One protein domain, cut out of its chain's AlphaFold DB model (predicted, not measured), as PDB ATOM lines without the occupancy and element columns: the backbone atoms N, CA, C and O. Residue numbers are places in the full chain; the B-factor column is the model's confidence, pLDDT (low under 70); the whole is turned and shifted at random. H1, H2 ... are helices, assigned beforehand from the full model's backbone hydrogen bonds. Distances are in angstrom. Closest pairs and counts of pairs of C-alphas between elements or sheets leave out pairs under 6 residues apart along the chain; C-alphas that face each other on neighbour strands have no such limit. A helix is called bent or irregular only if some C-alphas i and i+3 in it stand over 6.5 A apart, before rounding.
ATOM      1  N   PHE A  21      94.172 136.566  83.256       93.00
ATOM      2  CA  PHE A  21      95.210 137.211  82.458       93.00
ATOM      3  C   PHE A  21      96.376 137.688  83.333       93.00
ATOM      4  O   PHE A  21      97.520 137.329  83.080       93.00
ATOM      5  N   ILE A  22      96.095 138.424  84.414       93.88
ATOM      6  CA  ILE A  22      97.120 138.935  85.340       93.88
ATOM      7  C   ILE A  22      97.873 137.781  86.017       93.88
ATOM      8  O   ILE A  22      99.091 137.847  86.186       93.88
ATOM      9  N   VAL A  23      97.168 136.701  86.370       92.19
ATOM     10  CA  VAL A  23      97.788 135.501  86.957       92.19
ATOM     11  C   VAL A  23      98.782 134.860  85.985       92.19
ATOM     12  O   VAL A  23      99.894 134.522  86.391       92.19
ATOM     13  N   GLU A  24      98.417 134.724  84.710       94.31
ATOM     14  CA  GLU A  24      99.303 134.170  83.682       94.31
ATOM     15  C   GLU A  24     100.485 135.085  83.366       94.31
ATOM     16  O   GLU A  24     101.598 134.593  83.213       94.31
ATOM     17  N   VAL A  25     100.289 136.406  83.344       96.44
ATOM     18  CA  VAL A  25     101.389 137.373  83.197       96.44
ATOM     19  C   VAL A  25     102.409 137.205  84.314       96.44
ATOM     20  O   VAL A  25     103.606 137.093  84.053       96.44
ATOM     21  N   ARG A  26     101.940 137.122  85.562       95.38
ATOM     22  CA  ARG A  26     102.809 136.900  86.720       95.38
ATOM     23  C   ARG A  26     103.604 135.596  86.580       95.38
ATOM     24  O   ARG A  26     104.808 135.591  86.819       95.38
ATOM     25  N   ARG A  27     102.944 134.507  86.163       95.12
ATOM     26  CA  ARG A  27     103.585 133.202  85.912       95.12
ATOM     27  C   ARG A  27     104.624 133.276  84.796       95.12
ATOM     28  O   ARG A  27     105.725 132.770  84.975       95.12
ATOM     29  N   TYR A  28     104.293 133.920  83.678       96.06
ATOM     30  CA  TYR A  28     105.198 134.108  82.544       96.06
ATOM     31  C   TYR A  28     106.470 134.864  82.946       96.06
ATOM     32  O   TYR A  28     107.565 134.485  82.543       96.06
ATOM     33  N   LEU A  29     106.329 135.883  83.793       96.00
ATOM     34  CA  LEU A  29     107.442 136.668  84.325       96.00
ATOM     35  C   LEU A  29     108.214 135.963  85.457       96.00
ATOM     36  O   LEU A  29     109.163 136.530  85.990       96.00
ATOM     37  N   GLY A  30     107.817 134.745  85.845       96.00
ATOM     38  CA  GLY A  30     108.467 133.984  86.914       96.00
ATOM     39  C   GLY A  30     108.280 134.580  88.313       96.00
ATOM     40  O   GLY A  30     109.084 134.307  89.201       96.00
ATOM     41  N   LEU A  31     107.243 135.396  88.515       94.50
ATOM     42  CA  LEU A  31     107.023 136.133  89.758       94.50
ATOM     43  C   LEU A  31     106.201 135.324  90.760       94.50
ATOM     44  O   LEU A  31     105.170 134.730  90.419       94.50
ATOM     45  N   GLN A  32     106.618 135.354  92.025       93.06
ATOM     46  CA  GLN A  32     105.808 134.823  93.116       93.06
ATOM     47  C   GLN A  32     104.623 135.754  93.434       93.06
ATOM     48  O   GLN A  32     104.608 136.927  93.052       93.06
ATOM     49  N   PRO A  33     103.580 135.243  94.114       87.31
ATOM     50  CA  PRO A  33     102.363 136.001  94.394       87.31
ATOM     51  C   PRO A  33     102.553 137.351  95.111       87.31
ATOM     52  O   PRO A  33     101.772 138.276  94.885       87.31
ATOM     53  N   ASP A  34     103.582 137.472  95.944       87.88
ATOM     54  CA  ASP A  34     103.956 138.657  96.721       87.88
ATOM     55  C   ASP A  34     104.994 139.560  96.029       87.88
ATOM     56  O   ASP A  34     105.334 140.624  96.547       87.88
ATOM     57  N   GLU A  35     105.450 139.191  94.834       91.62
ATOM     58  CA  GLU A  35     106.525 139.854  94.089       91.62
ATOM     59  C   GLU A  35     105.982 140.807  93.018       91.62
ATOM     60  O   GLU A  35     106.397 140.778  91.862       91.62
ATOM     61  N   LEU A  36     105.018 141.639  93.406       91.75
ATOM     62  CA  LEU A  36     104.430 142.646  92.525       91.75
ATOM     63  C   LEU A  36     105.396 143.828  92.289       91.75
ATOM     64  O   LEU A  36     106.219 144.111  93.168       91.75
ATOM     65  N   PRO A  37     105.289 144.545  91.150       92.88
ATOM     66  CA  PRO A  37     106.102 145.731  90.842       92.88
ATOM     67  C   PRO A  37     106.259 146.727  92.011       92.88
ATOM     68  O   PRO A  37     107.371 147.134  92.354       92.88
ATOM     69  N   SER A  38     105.164 147.058  92.690       92.75
ATOM     70  CA  SER A  38     105.063 147.961  93.841       92.75
ATOM     71  C   SER A  38     105.826 147.470  95.072       92.75
ATOM     72  O   SER A  38     106.247 148.273  95.906       92.75
ATOM     73  N   LYS A  39     106.053 146.156  95.177       92.12
ATOM     74  CA  LYS A  39     106.773 145.494  96.276       92.12
ATOM     75  C   LYS A  39     108.239 145.214  95.930       92.12
ATOM     76  O   LYS A  39     109.030 144.941  96.833       92.12
ATOM     77  N   LYS A  40     108.622 145.315  94.652       93.00
ATOM     78  CA  LYS A  40     109.983 145.061  94.155       93.00
ATOM     79  C   LYS A  40     110.481 146.161  93.208       93.00
ATOM     80  O   LYS A  40     110.590 145.953  92.000       93.00
ATOM     81  N   PRO A  41     110.882 147.326  93.745       91.06
ATOM     82  CA  PRO A  41     111.297 148.468  92.928       91.06
ATOM     83  C   PRO A  41     112.472 148.186  91.981       91.06
ATOM     84  O   PRO A  41     112.584 148.806  90.927       91.06
ATOM     85  N   ASN A  42     113.345 147.239  92.333       94.00
ATOM     86  CA  ASN A  42     114.515 146.877  91.535       94.00
ATOM     87  C   ASN A  42     114.166 146.231  90.185       94.00
ATOM     88  O   ASN A  42     115.003 146.249  89.293       94.00
ATOM     89  N   MET A  43     112.954 145.693  90.017       95.38
ATOM     90  CA  MET A  43     112.535 145.055  88.763       95.38
ATOM     91  C   MET A  43     111.840 146.004  87.785       95.38
ATOM     92  O   MET A  43     111.592 145.636  86.639       95.38
ATOM     93  N   ILE A  44     111.488 147.213  88.235       96.75
ATOM     94  CA  ILE A  44     110.654 148.147  87.470       96.75
ATOM     95  C   ILE A  44     111.299 148.501  86.132       96.75
ATOM     96  O   ILE A  44     110.618 148.490  85.111       96.75
ATOM     97  N   SER A  45     112.607 148.773  86.124       97.88
ATOM     98  CA  SER A  45     113.322 149.136  84.897       97.88
ATOM     99  C   SER A  45     113.256 148.021  83.852       97.88
ATOM    100  O   SER A  45     112.948 148.294  82.694       97.88
ATOM    101  N   ASP A  46     113.501 146.774  84.257       97.69
ATOM    102  CA  ASP A  46     113.459 145.626  83.347       97.69
ATOM    103  C   ASP A  46     112.036 145.397  82.835       97.69
ATOM    104  O   ASP A  46     111.819 145.225  81.637       97.69
ATOM    105  N   LEU A  47     111.042 145.480  83.725       97.94
ATOM    106  CA  LEU A  47     109.643 145.292  83.357       97.94
ATOM    107  C   LEU A  47     109.148 146.370  82.380       97.94
ATOM    108  O   LEU A  47     108.386 146.058  81.465       97.94
ATOM    109  N   VAL A  48     109.615 147.613  82.531       98.62
ATOM    110  CA  VAL A  48     109.352 148.709  81.588       98.62
ATOM    111  C   VAL A  48     109.942 148.418  80.211       98.62
ATOM    112  O   VAL A  48     109.262 148.648  79.213       98.62
ATOM    113  N   GLU A  49     111.164 147.892  80.125       98.62
ATOM    114  CA  GLU A  49     111.768 147.556  78.829       98.62
ATOM    115  C   GLU A  49     111.023 146.411  78.134       98.62
ATOM    116  O   GLU A  49     110.743 146.508  76.936       98.62
ATOM    117  N   ILE A  50     110.625 145.373  78.881       98.38
ATOM    118  CA  ILE A  50     109.819 144.268  78.339       98.38
ATOM    119  C   ILE A  50     108.453 144.797  77.869       98.38
ATOM    120  O   ILE A  50     108.027 144.495  76.755       98.38
ATOM    121  N   ALA A  51     107.785 145.635  78.668       98.69
ATOM    122  CA  ALA A  51     106.511 146.254  78.300       98.69
ATOM    123  C   ALA A  51     106.630 147.126  77.042       98.69
ATOM    124  O   ALA A  51     105.817 147.008  76.127       98.69
ATOM    125  N   ALA A  52     107.655 147.975  76.965       98.81
ATOM    126  CA  ALA A  52     107.912 148.832  75.813       98.81
ATOM    127  C   ALA A  52     108.171 148.012  74.540       98.81
ATOM    128  O   ALA A  52     107.656 148.346  73.473       98.81
ATOM    129  N   GLN A  53     108.928 146.919  74.652       98.69
ATOM    130  CA  GLN A  53     109.187 146.014  73.536       98.69
ATOM    131  C   GLN A  53     107.911 145.299  73.071       98.69
ATOM    132  O   GLN A  53     107.614 145.296  71.878       98.69
ATOM    133  N   GLY A  54     107.104 144.782  74.000       98.50
ATOM    134  CA  GLY A  54     105.835 144.136  73.672       98.50
ATOM    135  C   GLY A  54     104.809 145.080  73.034       98.50
ATOM    136  O   GLY A  54     104.106 144.684  72.107       98.50
ATOM    137  N   ILE A  55     104.771 146.355  73.446       98.75
ATOM    138  CA  ILE A  55     103.966 147.395  72.777       98.75
ATOM    139  C   ILE A  55     104.397 147.554  71.315       98.75
ATOM    140  O   ILE A  55     103.538 147.633  70.434       98.75
ATOM    141  N   ILE A  56     105.709 147.601  71.052       98.75
ATOM    142  CA  ILE A  56     106.248 147.715  69.692       98.75
ATOM    143  C   ILE A  56     105.835 146.507  68.856       98.75
ATOM    144  O   ILE A  56     105.298 146.708  67.772       98.75
ATOM    145  N   GLU A  57     106.025 145.288  69.362       98.38
ATOM    146  CA  GLU A  57     105.709 144.042  68.647       98.38
ATOM    147  C   GLU A  57     104.234 143.959  68.235       98.38
ATOM    148  O   GLU A  57     103.920 143.708  67.067       98.38
ATOM    149  N   GLU A  58     103.318 144.257  69.157       97.75
ATOM    150  CA  GLU A  58     101.879 144.292  68.865       97.75
ATOM    151  C   GLU A  58     101.532 145.393  67.867       97.75
ATOM    152  O   GLU A  58     100.764 145.184  66.925       97.75
ATOM    153  N   GLY A  59     102.153 146.562  68.027       98.00
ATOM    154  CA  GLY A  59     102.057 147.660  67.081       98.00
ATOM    155  C   GLY A  59     102.519 147.278  65.679       98.00
ATOM    156  O   GLY A  59     101.843 147.614  64.703       98.00
ATOM    157  N   THR A  60     103.633 146.554  65.550       97.94
ATOM    158  CA  THR A  60     104.121 146.027  64.269       97.94
ATOM    159  C   THR A  60     103.069 145.125  63.639       97.94
ATOM    160  O   THR A  60     102.712 145.315  62.471       97.94
ATOM    161  N   HIS A  61     102.537 144.183  64.422       96.94
ATOM    162  CA  HIS A  61     101.587 143.175  63.963       96.94
ATOM    163  C   HIS A  61     100.327 143.802  63.345       96.94
ATOM    164  O   HIS A  61      99.876 143.382  62.278       96.94
ATOM    165  N   ILE A  62      99.816 144.879  63.945       96.62
ATOM    166  CA  ILE A  62      98.617 145.586  63.465       96.62
ATOM    167  C   ILE A  62      98.922 146.779  62.540       96.62
ATOM    168  O   ILE A  62      98.041 147.598  62.272       96.62
ATOM    169  N   ARG A  63     100.160 146.897  62.034       97.88
ATOM    170  CA  ARG A  63     100.616 147.978  61.130       97.88
ATOM    171  C   ARG A  63     100.531 149.388  61.742       97.88
ATOM    172  O   ARG A  63     100.279 150.371  61.043       97.88
ATOM    173  N   LYS A  64     100.782 149.498  63.045       98.06
ATOM    174  CA  LYS A  64     100.831 150.730  63.856       98.06
ATOM    175  C   LYS A  64     102.228 151.033  64.422       98.06
ATOM    176  O   LYS A  64     102.348 151.749  65.410       98.06
ATOM    177  N   GLN A  65     103.287 150.557  63.762       98.25
ATOM    178  CA  GLN A  65     104.682 150.653  64.220       98.25
ATOM    179  C   GLN A  65     105.086 152.026  64.782       98.25
ATOM    180  O   GLN A  65     105.547 152.114  65.913       98.25
ATOM    181  N   ARG A  66     104.880 153.109  64.019       98.44
ATOM    182  CA  ARG A  66     105.291 154.467  64.434       98.44
ATOM    183  C   ARG A  66     104.593 154.937  65.711       98.44
ATOM    184  O   ARG A  66     105.194 155.617  66.536       98.44
ATOM    185  N   GLU A  67     103.310 154.609  65.852       98.50
ATOM    186  CA  GLU A  67     102.533 154.921  67.053       98.50
ATOM    187  C   GLU A  67     103.075 154.116  68.239       98.50
ATOM    188  O   GLU A  67     103.327 154.678  69.300       98.50
ATOM    189  N   ALA A  68     103.347 152.828  68.034       98.62
ATOM    190  CA  ALA A  68     103.871 151.936  69.060       98.62
ATOM    191  C   ALA A  68     105.265 152.331  69.557       98.62
ATOM    192  O   ALA A  68     105.483 152.391  70.763       98.62
ATOM    193  N   GLU A  69     106.182 152.685  68.654       98.75
ATOM    194  CA  GLU A  69     107.504 153.218  69.004       98.75
ATOM    195  C   GLU A  69     107.388 154.497  69.836       98.75
ATOM    196  O   GLU A  69     108.099 154.655  70.828       98.75
ATOM    197  N   LYS A  70     106.454 155.393  69.486       98.75
ATOM    198  CA  LYS A  70     106.190 156.606  70.270       98.75
ATOM    199  C   LYS A  70     105.713 156.266  71.686       98.75
ATOM    200  O   LYS A  70     106.272 156.797  72.641       98.75
ATOM    201  N   LEU A  71     104.715 155.391  71.833       98.81
ATOM    202  CA  LEU A  71     104.193 154.983  73.148       98.81
ATOM    203  C   LEU A  71     105.274 154.288  73.993       98.81
ATOM    204  O   LEU A  71     105.435 154.597  75.173       98.81
ATOM    205  N   ALA A  72     106.051 153.396  73.378       98.81
ATOM    206  CA  ALA A  72     107.147 152.682  74.023       98.81
ATOM    207  C   ALA A  72     108.257 153.628  74.502       98.81
ATOM    208  O   ALA A  72     108.774 153.457  75.605       98.81
ATOM    209  N   ASN A  73     108.602 154.648  73.713       98.81
ATOM    210  CA  ASN A  73     109.598 155.643  74.108       98.81
ATOM    211  C   ASN A  73     109.122 156.490  75.293       98.81
ATOM    212  O   ASN A  73     109.883 156.649  76.244       98.81
ATOM    213  N   ILE A  74     107.855 156.932  75.296       98.69
ATOM    214  CA  ILE A  74     107.263 157.644  76.444       98.69
ATOM    215  C   ILE A  74     107.362 156.788  77.717       98.69
ATOM    216  O   ILE A  74     107.753 157.286  78.770       98.69
ATOM    217  N   LEU A  75     107.068 155.485  77.628       98.75
ATOM    218  CA  LEU A  75     107.186 154.579  78.774       98.75
ATOM    219  C   LEU A  75     108.647 154.413  79.238       98.75
ATOM    220  O   LEU A  75     108.932 154.487  80.436       98.75
ATOM    221  N   ARG A  76     109.594 154.241  78.305       98.75
ATOM    222  CA  ARG A  76     111.033 154.096  78.606       98.75
ATOM    223  C   ARG A  76     111.628 155.315  79.302       98.75
ATOM    224  O   ARG A  76     112.500 155.147  80.153       98.75
ATOM    225  N   GLU A  77     111.153 156.523  79.005       98.56
ATOM    226  CA  GLU A  77     111.582 157.752  79.692       98.56
ATOM    227  C   GLU A  77     111.317 157.714  81.208       98.56
ATOM    228  O   GLU A  77     111.982 158.411  81.981       98.56
ATOM    229  N   LYS A  78     110.381 156.869  81.657       98.31
ATOM    230  CA  LYS A  78     109.991 156.726  83.066       98.31
ATOM    231  C   LYS A  78     110.671 155.567  83.791       98.31
ATOM    232  O   LYS A  78     110.556 155.484  85.011       98.31
ATOM    233  N   LYS A  79     111.446 154.721  83.102       97.31
ATOM    234  CA  LYS A  79     111.995 153.466  83.660       97.31
ATOM    235  C   LYS A  79     112.804 153.615  84.952       97.31
ATOM    236  O   LYS A  79     112.805 152.717  85.786       97.31
ATOM    237  N   SER A  80     113.484 154.748  85.129       96.25
ATOM    238  CA  SER A  80     114.333 155.046  86.291       96.25
ATOM    239  C   SER A  80     113.666 155.956  87.327       96.25
ATOM    240  O   SER A  80     114.312 156.367  88.289       96.25
ATOM    241  N   LYS A  81     112.388 156.303  87.137       96.56
ATOM    242  CA  LYS A  81     111.655 157.262  87.976       96.56
ATOM    243  C   LYS A  81     110.890 156.610  89.135       96.56
ATOM    244  O   LYS A  81     110.317 157.320  89.950       96.56
ATOM    245  N   GLY A  82     110.937 155.282  89.242       95.06
ATOM    246  CA  GLY A  82     110.251 154.512  90.282       95.06
ATOM    247  C   GLY A  82     108.837 154.087  89.881       95.06
ATOM    248  O   GLY A  82     108.312 154.503  88.850       95.06
ATOM    249  N   VAL A  83     108.227 153.219  90.696       96.38
ATOM    250  CA  VAL A  83     106.942 152.571  90.374       96.38
ATOM    251  C   VAL A  83     105.788 153.564  90.229       96.38
ATOM    252  O   VAL A  83     104.958 153.406  89.345       96.38
ATOM    253  N   GLU A  84     105.767 154.614  91.046       97.12
ATOM    254  CA  GLU A  84     104.718 155.637  91.042       97.12
ATOM    255  C   GLU A  84     104.643 156.392  89.707       97.12
ATOM    256  O   GLU A  84     103.572 156.494  89.111       97.12
ATOM    257  N   GLU A  85     105.784 156.864  89.205       98.25
ATOM    258  CA  GLU A  85     105.889 157.579  87.926       98.25
ATOM    259  C   GLU A  85     105.638 156.659  86.725       98.25
ATOM    260  O   GLU A  85     105.021 157.066  85.739       98.25
ATOM    261  N   VAL A  86     106.094 155.405  86.805       98.44
ATOM    262  CA  VAL A  86     105.824 154.396  85.772       98.44
ATOM    263  C   VAL A  86     104.332 154.082  85.708       98.44
ATOM    264  O   VAL A  86     103.763 154.089  84.619       98.44
ATOM    265  N   TRP A  87     103.680 153.872  86.853       98.19
ATOM    266  CA  TRP A  87     102.246 153.606  86.907       98.19
ATOM    267  C   TRP A  87     101.432 154.780  86.353       98.19
ATOM    268  O   TRP A  87     100.559 154.579  85.508       98.19
ATOM    269  N   GLN A  88     101.760 156.017  86.747       98.44
ATOM    270  CA  GLN A  88     101.100 157.215  86.216       98.44
ATOM    271  C   GLN A  88     101.241 157.315  84.693       98.44
ATOM    272  O   GLN A  88     100.279 157.635  83.993       98.44
ATOM    273  N   CYS A  89     102.424 156.991  84.167       98.62
ATOM    274  CA  CYS A  89     102.658 156.921  82.732       98.62
ATOM    275  C   CYS A  89     101.821 155.826  82.063       98.62
ATOM    276  O   CYS A  89     101.234 156.074  81.015       98.62
ATOM    277  N   CYS A  90     101.729 154.631  82.651       98.69
ATOM    278  CA  CYS A  90     100.870 153.562  82.143       98.69
ATOM    279  C   CYS A  90      99.396 153.988  82.098       98.69
ATOM    280  O   CYS A  90      98.732 153.736  81.093       98.69
ATOM    281  N   ALA A  91      98.900 154.662  83.140       98.44
ATOM    282  CA  ALA A  91      97.535 155.186  83.188       98.44
ATOM    283  C   ALA A  91      97.285 156.219  82.076       98.44
ATOM    284  O   ALA A  91      96.311 156.098  81.333       98.44
ATOM    285  N   TYR A  92      98.206 157.171  81.895       98.62
ATOM    286  CA  TYR A  92      98.150 158.131  80.791       98.62
ATOM    287  C   TYR A  92      98.142 157.429  79.425       98.62
ATOM    288  O   TYR A  92      97.233 157.647  78.626       98.62
ATOM    289  N   LEU A  93      99.090 156.520  79.171       98.69
ATOM    290  CA  LEU A  93      99.177 155.788  77.903       98.69
ATOM    291  C   LEU A  93      97.926 154.948  77.617       98.69
ATOM    292  O   LEU A  93      97.533 154.820  76.459       98.69
ATOM    293  N   TYR A  94      97.297 154.389  78.653       98.56
ATOM    294  CA  TYR A  94      96.037 153.660  78.526       98.56
ATOM    295  C   TYR A  94      94.870 154.580  78.135       98.56
ATOM    296  O   TYR A  94      94.015 154.164  77.358       98.56
ATOM    297  N   SER A  95      94.845 155.819  78.634       98.12
ATOM    298  CA  SER A  95      93.789 156.795  78.322       98.12
ATOM    299  C   SER A  95      93.887 157.401  76.918       98.12
ATOM    300  O   SER A  95      92.901 157.920  76.397       98.12
ATOM    301  N   LEU A  96      95.065 157.342  76.286       97.94
ATOM    302  CA  LEU A  96      95.260 157.869  74.939       97.94
ATOM    303  C   LEU A  96      94.363 157.140  73.939       97.94
ATOM    304  O   LEU A  96      94.299 155.907  73.944       97.94
ATOM    305  N   GLU A  97      93.783 157.888  72.995       96.44
ATOM    306  CA  GLU A  97      93.067 157.327  71.845       96.44
ATOM    307  C   GLU A  97      94.045 156.641  70.878       96.44
ATOM    308  O   GLU A  97      94.410 157.144  69.815       96.44
ATOM    309  N   SER A  98      94.505 155.467  71.297       97.38
ATOM    310  CA  SER A  98      95.574 154.691  70.692       97.38
ATOM    311  C   SER A  98      95.140 153.246  70.472       97.38
ATOM    312  O   SER A  98      94.081 152.796  70.928       97.38
ATOM    313  N   PHE A  99      95.960 152.478  69.758       97.81
ATOM    314  CA  PHE A  99      95.711 151.041  69.631       97.81
ATOM    315  C   PHE A  99      95.865 150.288  70.961       97.81
ATOM    316  O   PHE A  99      95.242 149.243  71.134       97.81
ATOM    317  N   LEU A 100      96.677 150.800  71.893       97.81
ATOM    318  CA  LEU A 100      97.160 150.041  73.044       97.81
ATOM    319  C   LEU A 100      96.018 149.547  73.937       97.81
ATOM    320  O   LEU A 100      95.878 148.342  74.144       97.81
ATOM    321  N   TYR A 101      95.148 150.446  74.410       96.38
ATOM    322  CA  TYR A 101      94.023 150.053  75.267       96.38
ATOM    323  C   TYR A 101      92.997 149.194  74.516       96.38
ATOM    324  O   TYR A 101      92.365 148.313  75.107       96.38
ATOM    325  N   LYS A 102      92.826 149.423  73.207       95.69
ATOM    326  CA  LYS A 102      91.891 148.666  72.362       95.69
ATOM    327  C   LYS A 102      92.350 147.218  72.237       95.69
ATOM    328  O   LYS A 102      91.574 146.316  72.549       95.69
ATOM    329  N   THR A 103      93.607 147.010  71.847       96.19
ATOM    330  CA  THR A 103      94.216 145.687  71.678       96.19
ATOM    331  C   THR A 103      94.338 144.963  73.013       96.19
ATOM    332  O   THR A 103      93.958 143.795  73.096       96.19
ATOM    333  N   LEU A 104      94.777 145.648  74.076       96.75
ATOM    334  CA  LEU A 104      94.875 145.061  75.413       96.75
ATOM    335  C   LEU A 104      93.511 144.557  75.893       96.75
ATOM    336  O   LEU A 104      93.356 143.375  76.194       96.75
ATOM    337  N   ASN A 105      92.493 145.421  75.912       95.19
ATOM    338  CA  ASN A 105      91.174 145.024  76.398       95.19
ATOM    339  C   ASN A 105      90.509 143.967  75.507       95.19
ATOM    340  O   ASN A 105      89.761 143.141  76.023       95.19
ATOM    341  N   ALA A 106      90.733 143.999  74.189       93.38
ATOM    342  CA  ALA A 106      90.220 142.973  73.285       93.38
ATOM    343  C   ALA A 106      90.811 141.597  73.621       93.38
ATOM    344  O   ALA A 106      90.057 140.652  73.828       93.38
ATOM    345  N   ASN A 107      92.134 141.510  73.782       93.44
ATOM    346  CA  ASN A 107      92.813 140.266  74.141       93.44
ATOM    347  C   ASN A 107      92.412 139.749  75.523       93.44
ATOM    348  O   ASN A 107      92.138 138.565  75.682       93.44
ATOM    349  N   MET A 108      92.301 140.631  76.517       92.50
ATOM    350  CA  MET A 108      91.860 140.220  77.851       92.50
ATOM    351  C   MET A 108      90.436 139.645  77.838       92.50
ATOM    352  O   MET A 108      90.150 138.726  78.591       92.50
ATOM    353  N   ARG A 109      89.541 140.121  76.961       89.88
ATOM    354  CA  ARG A 109      88.182 139.560  76.816       89.88
ATOM    355  C   ARG A 109      88.148 138.160  76.206       89.88
ATOM    356  O   ARG A 109      87.141 137.480  76.365       89.88
ATOM    357  N   LEU A 110      89.222 137.722  75.549       89.69
ATOM    358  CA  LEU A 110      89.347 136.353  75.049       89.69
ATOM    359  C   LEU A 110      89.678 135.352  76.162       89.69
ATOM    360  O   LEU A 110      89.636 134.149  75.912       89.69
ATOM    361  N   VAL A 111      89.994 135.811  77.381       86.62
ATOM    362  CA  VAL A 111      90.198 134.916  78.523       86.62
ATOM    363  C   VAL A 111      88.976 134.027  78.680       86.62
ATOM    364  O   VAL A 111      87.863 134.501  78.913       86.62
ATOM    365  N   GLY A 112      89.217 132.722  78.550       78.38
ATOM    366  CA  GLY A 112      88.178 131.720  78.690       78.38
ATOM    367  C   GLY A 112      87.349 131.404  77.455       78.38
ATOM    368  O   GLY A 112      86.467 130.548  77.535       78.38
ATOM    369  N   SER A 113      87.621 132.077  76.340       83.38
ATOM    370  CA  SER A 113      87.067 131.723  75.039       83.38
ATOM    371  C   SER A 113      87.800 130.509  74.451       83.38
ATOM    372  O   SER A 113      88.810 130.042  74.980       83.38
ATOM    373  N   LYS A 114      87.310 130.013  73.310       82.25
ATOM    374  CA  LYS A 114      87.987 128.968  72.521       82.25
ATOM    375  C   LYS A 114      89.311 129.441  71.901       82.25
ATOM    376  O   LYS A 114      90.097 128.617  71.446       82.25
ATOM    377  N   GLU A 115      89.575 130.746  71.886       84.50
ATOM    378  CA  GLU A 115      90.780 131.360  71.314       84.50
ATOM    379  C   GLU A 115      91.908 131.466  72.351       84.50
ATOM    380  O   GLU A 115      92.578 132.493  72.485       84.50
ATOM    381  N   GLU A 116      92.120 130.396  73.117       83.38
ATOM    382  CA  GLU A 116      93.040 130.403  74.253       83.38
ATOM    383  C   GLU A 116      94.481 130.743  73.850       83.38
ATOM    384  O   GLU A 116      95.157 131.548  74.493       83.38
ATOM    385  N   ASN A 117      94.927 130.188  72.725       87.81
ATOM    386  CA  ASN A 117      96.264 130.426  72.192       87.81
ATOM    387  C   ASN A 117      96.506 131.904  71.852       87.81
ATOM    388  O   ASN A 117      97.622 132.392  72.030       87.81
ATOM    389  N   THR A 118      95.469 132.622  71.409       88.31
ATOM    390  CA  THR A 118      95.569 134.034  71.025       88.31
ATOM    391  C   THR A 118      95.888 134.902  72.237       88.31
ATOM    392  O   THR A 118      96.883 135.627  72.233       88.31
ATOM    393  N   TRP A 119      95.105 134.806  73.316       89.50
ATOM    394  CA  TRP A 119      95.353 135.654  74.486       89.50
ATOM    395  C   TRP A 119      96.588 135.218  75.277       89.50
ATOM    396  O   TRP A 119      97.278 136.056  75.851       89.50
ATOM    397  N   ARG A 120      96.932 133.924  75.271       88.75
ATOM    398  CA  ARG A 120      98.186 133.448  75.876       88.75
ATOM    399  C   ARG A 120      99.423 133.947  75.142       88.75
ATOM    400  O   ARG A 120     100.461 134.135  75.772       88.75
ATOM    401  N   HIS A 121      99.341 134.171  73.832       90.81
ATOM    402  CA  HIS A 121     100.421 134.828  73.106       90.81
ATOM    403  C   HIS A 121     100.607 136.267  73.606       90.81
ATOM    404  O   HIS A 121     101.725 136.662  73.942       90.81
ATOM    405  N   THR A 122      99.508 137.008  73.774       94.38
ATOM    406  CA  THR A 122      99.555 138.417  74.196       94.38
ATOM    407  C   THR A 122      99.895 138.630  75.670       94.38
ATOM    408  O   THR A 122     100.304 139.726  76.056       94.38
ATOM    409  N   VAL A 123      99.851 137.579  76.497       95.88
ATOM    410  CA  VAL A 123     100.468 137.573  77.837       95.88
ATOM    411  C   VAL A 123     101.958 137.926  77.767       95.88
ATOM    412  O   VAL A 123     102.466 138.585  78.670       95.88
ATOM    413  N   ARG A 124     102.670 137.524  76.706       96.06
ATOM    414  CA  ARG A 124     104.112 137.786  76.578       96.06
ATOM    415  C   ARG A 124     104.418 139.222  76.165       96.06
ATOM    416  O   ARG A 124     105.408 139.783  76.620       96.06
ATOM    417  N   THR A 125     103.562 139.806  75.333       97.44
ATOM    418  CA  THR A 125     103.761 141.132  74.741       97.44
ATOM    419  C   THR A 125     103.098 142.232  75.574       97.44
ATOM    420  O   THR A 125     103.768 143.109  76.112       97.44
ATOM    421  N   LEU A 126     101.778 142.180  75.760       98.00
ATOM    422  CA  LEU A 126     101.010 143.203  76.484       98.00
ATOM    423  C   LEU A 126     100.921 142.949  77.986       98.00
ATOM    424  O   LEU A 126     100.592 143.860  78.746       98.00
ATOM    425  N   GLY A 127     101.209 141.725  78.422       97.69
ATOM    426  CA  GLY A 127     101.177 141.340  79.826       97.69
ATOM    427  C   GLY A 127     101.995 142.241  80.749       97.69
ATOM    428  O   GLY A 127     101.429 142.773  81.701       97.69
ATOM    429  N   PRO A 128     103.287 142.476  80.477       98.25
ATOM    430  CA  PRO A 128     104.129 143.348  81.298       98.25
ATOM    431  C   PRO A 128     103.549 144.759  81.484       98.25
ATOM    432  O   PRO A 128     103.500 145.258  82.606       98.25
ATOM    433  N   PHE A 129     103.023 145.371  80.415       98.62
ATOM    434  CA  PHE A 129     102.324 146.659  80.504       98.62
ATOM    435  C   PHE A 129     101.050 146.555  81.355       98.62
ATOM    436  O   PHE A 129     100.794 147.400  82.210       98.62
ATOM    437  N   CYS A 130     100.262 145.499  81.144       97.88
ATOM    438  CA  CYS A 130      99.044 145.220  81.900       97.88
ATOM    439  C   CYS A 130      99.324 145.086  83.406       97.88
ATOM    440  O   CYS A 130      98.590 145.655  84.209       97.88
ATOM    441  N   LEU A 131     100.401 144.390  83.786       97.50
ATOM    442  CA  LEU A 131     100.819 144.221  85.178       97.50
ATOM    443  C   LEU A 131     101.253 145.550  85.804       97.50
ATOM    444  O   LEU A 131     100.831 145.846  86.918       97.50
ATOM    445  N   LEU A 132     102.041 146.357  85.081       98.00
ATOM    446  CA  LEU A 132     102.446 147.694  85.528       98.00
ATOM    447  C   LEU A 132     101.246 148.617  85.759       98.00
ATOM    448  O   LEU A 132     101.246 149.362  86.727       98.00
ATOM    449  N   LEU A 133     100.225 148.563  84.899       97.81
ATOM    450  CA  LEU A 133      98.998 149.349  85.059       97.81
ATOM    451  C   LEU A 133      98.099 148.819  86.189       97.81
ATOM    452  O   LEU A 133      97.439 149.595  86.878       97.81
ATOM    453  N   TRP A 134      98.037 147.497  86.351       96.19
ATOM    454  CA  TRP A 134      97.176 146.837  87.333       96.19
ATOM    455  C   TRP A 134      97.648 147.048  88.775       96.19
ATOM    456  O   TRP A 134      96.818 147.245  89.661       96.19
ATOM    457  N   ASP A 135      98.961 147.010  89.007       94.56
ATOM    458  CA  ASP A 135      99.572 147.138  90.332       94.56
ATOM    459  C   ASP A 135      99.712 148.611  90.757       94.56
ATOM    460  O   ASP A 135     100.807 149.167  90.834       94.56
TER     461      ASP A 135
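This is residues 21 to 135 of the 345 residues of the protein "Hypothetical protein" of Adineta steineri (UniProt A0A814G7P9). Three helices, H2, H3 and H4, make an up-and-down bundle with their centres in a triangle, and the short H7 packs crosswise on H2 and H4 near the middle of the whole. H5 makes a corner with H4 and folds back into H6 as a hairpin, while H1 covers H6 and H7 on the side away from H3. The printed part has 115 residues, with seven named helices, H1 to H7 in order, and no named strand; its class is all helix. It is compact, with a radius of gyration of the C-alphas of 13.2 A and spans of 37 by 33 by 19 A.

Start at H1, residues 21 to 28: it touches H6, residues 116 to 125, closest at the C-alphas of Val 25 and Val 123, 5.4 A apart. H1 also touches H7, residues 127 to 134, where the C-alphas of Val 25 and Gly 127 come closest, at 5.2 A. Go on to H2, residues 41 to 61, which forms a helical hairpin with H3, residues 65 to 76, at a shallow tilt of 6 degrees, opposite ways; their closest C-alphas, of Ala 52 and Ala 72, are 4.3 A apart. With residues 47 to 55 alone H2 touches H7 at a steep tilt of 59 degrees, closest at the C-alphas of Ala 51 and Phe 129, 4.7 A. H4, residues 83 to 95, forms a helical hairpin with H3 at a shallow tilt of 26 degrees, closest at the C-alphas of Leu 75 and Cys 89, 6.5 A. H4 and H7 touch about perpendicular, at 79 degrees, with the C-alphas of Cys 90 and Leu 133 closest, at 5.5 A. H5, residues 99 to 109, and H4 touch only at the corner, where the C-alphas of Tyr 94 and Tyr 101 are closest, at 5.3 A. H1 and H3 are among the pairs that are apart. Every O i to N i+4 pair is within hydrogen-bond range in H1, H3, H4, H5 and H7, against 15 of 17 in H2 and 4 of 6 in H6.

Find C-alpha 21 at (95.210, 137.211, 82.458), where H1 begins. From C-alpha 41 at (111.297, 148.468, 92.928), H2 runs 31.0 A to C-alpha 61; it is irregular, with C-alphas 42 and 45 7.1 A apart. H3 is 16.1 A long and H4 18.3 A. H7 ends at C-alpha 134, at (97.176, 146.837, 87.333).

The two farthest C-alphas, of Lys 81 and Lys 114, are 40.0 A apart. The printed part has no cut, the link from H1 to H2 is long, with 12 residues, and no printed residue is under 70 in pLDDT.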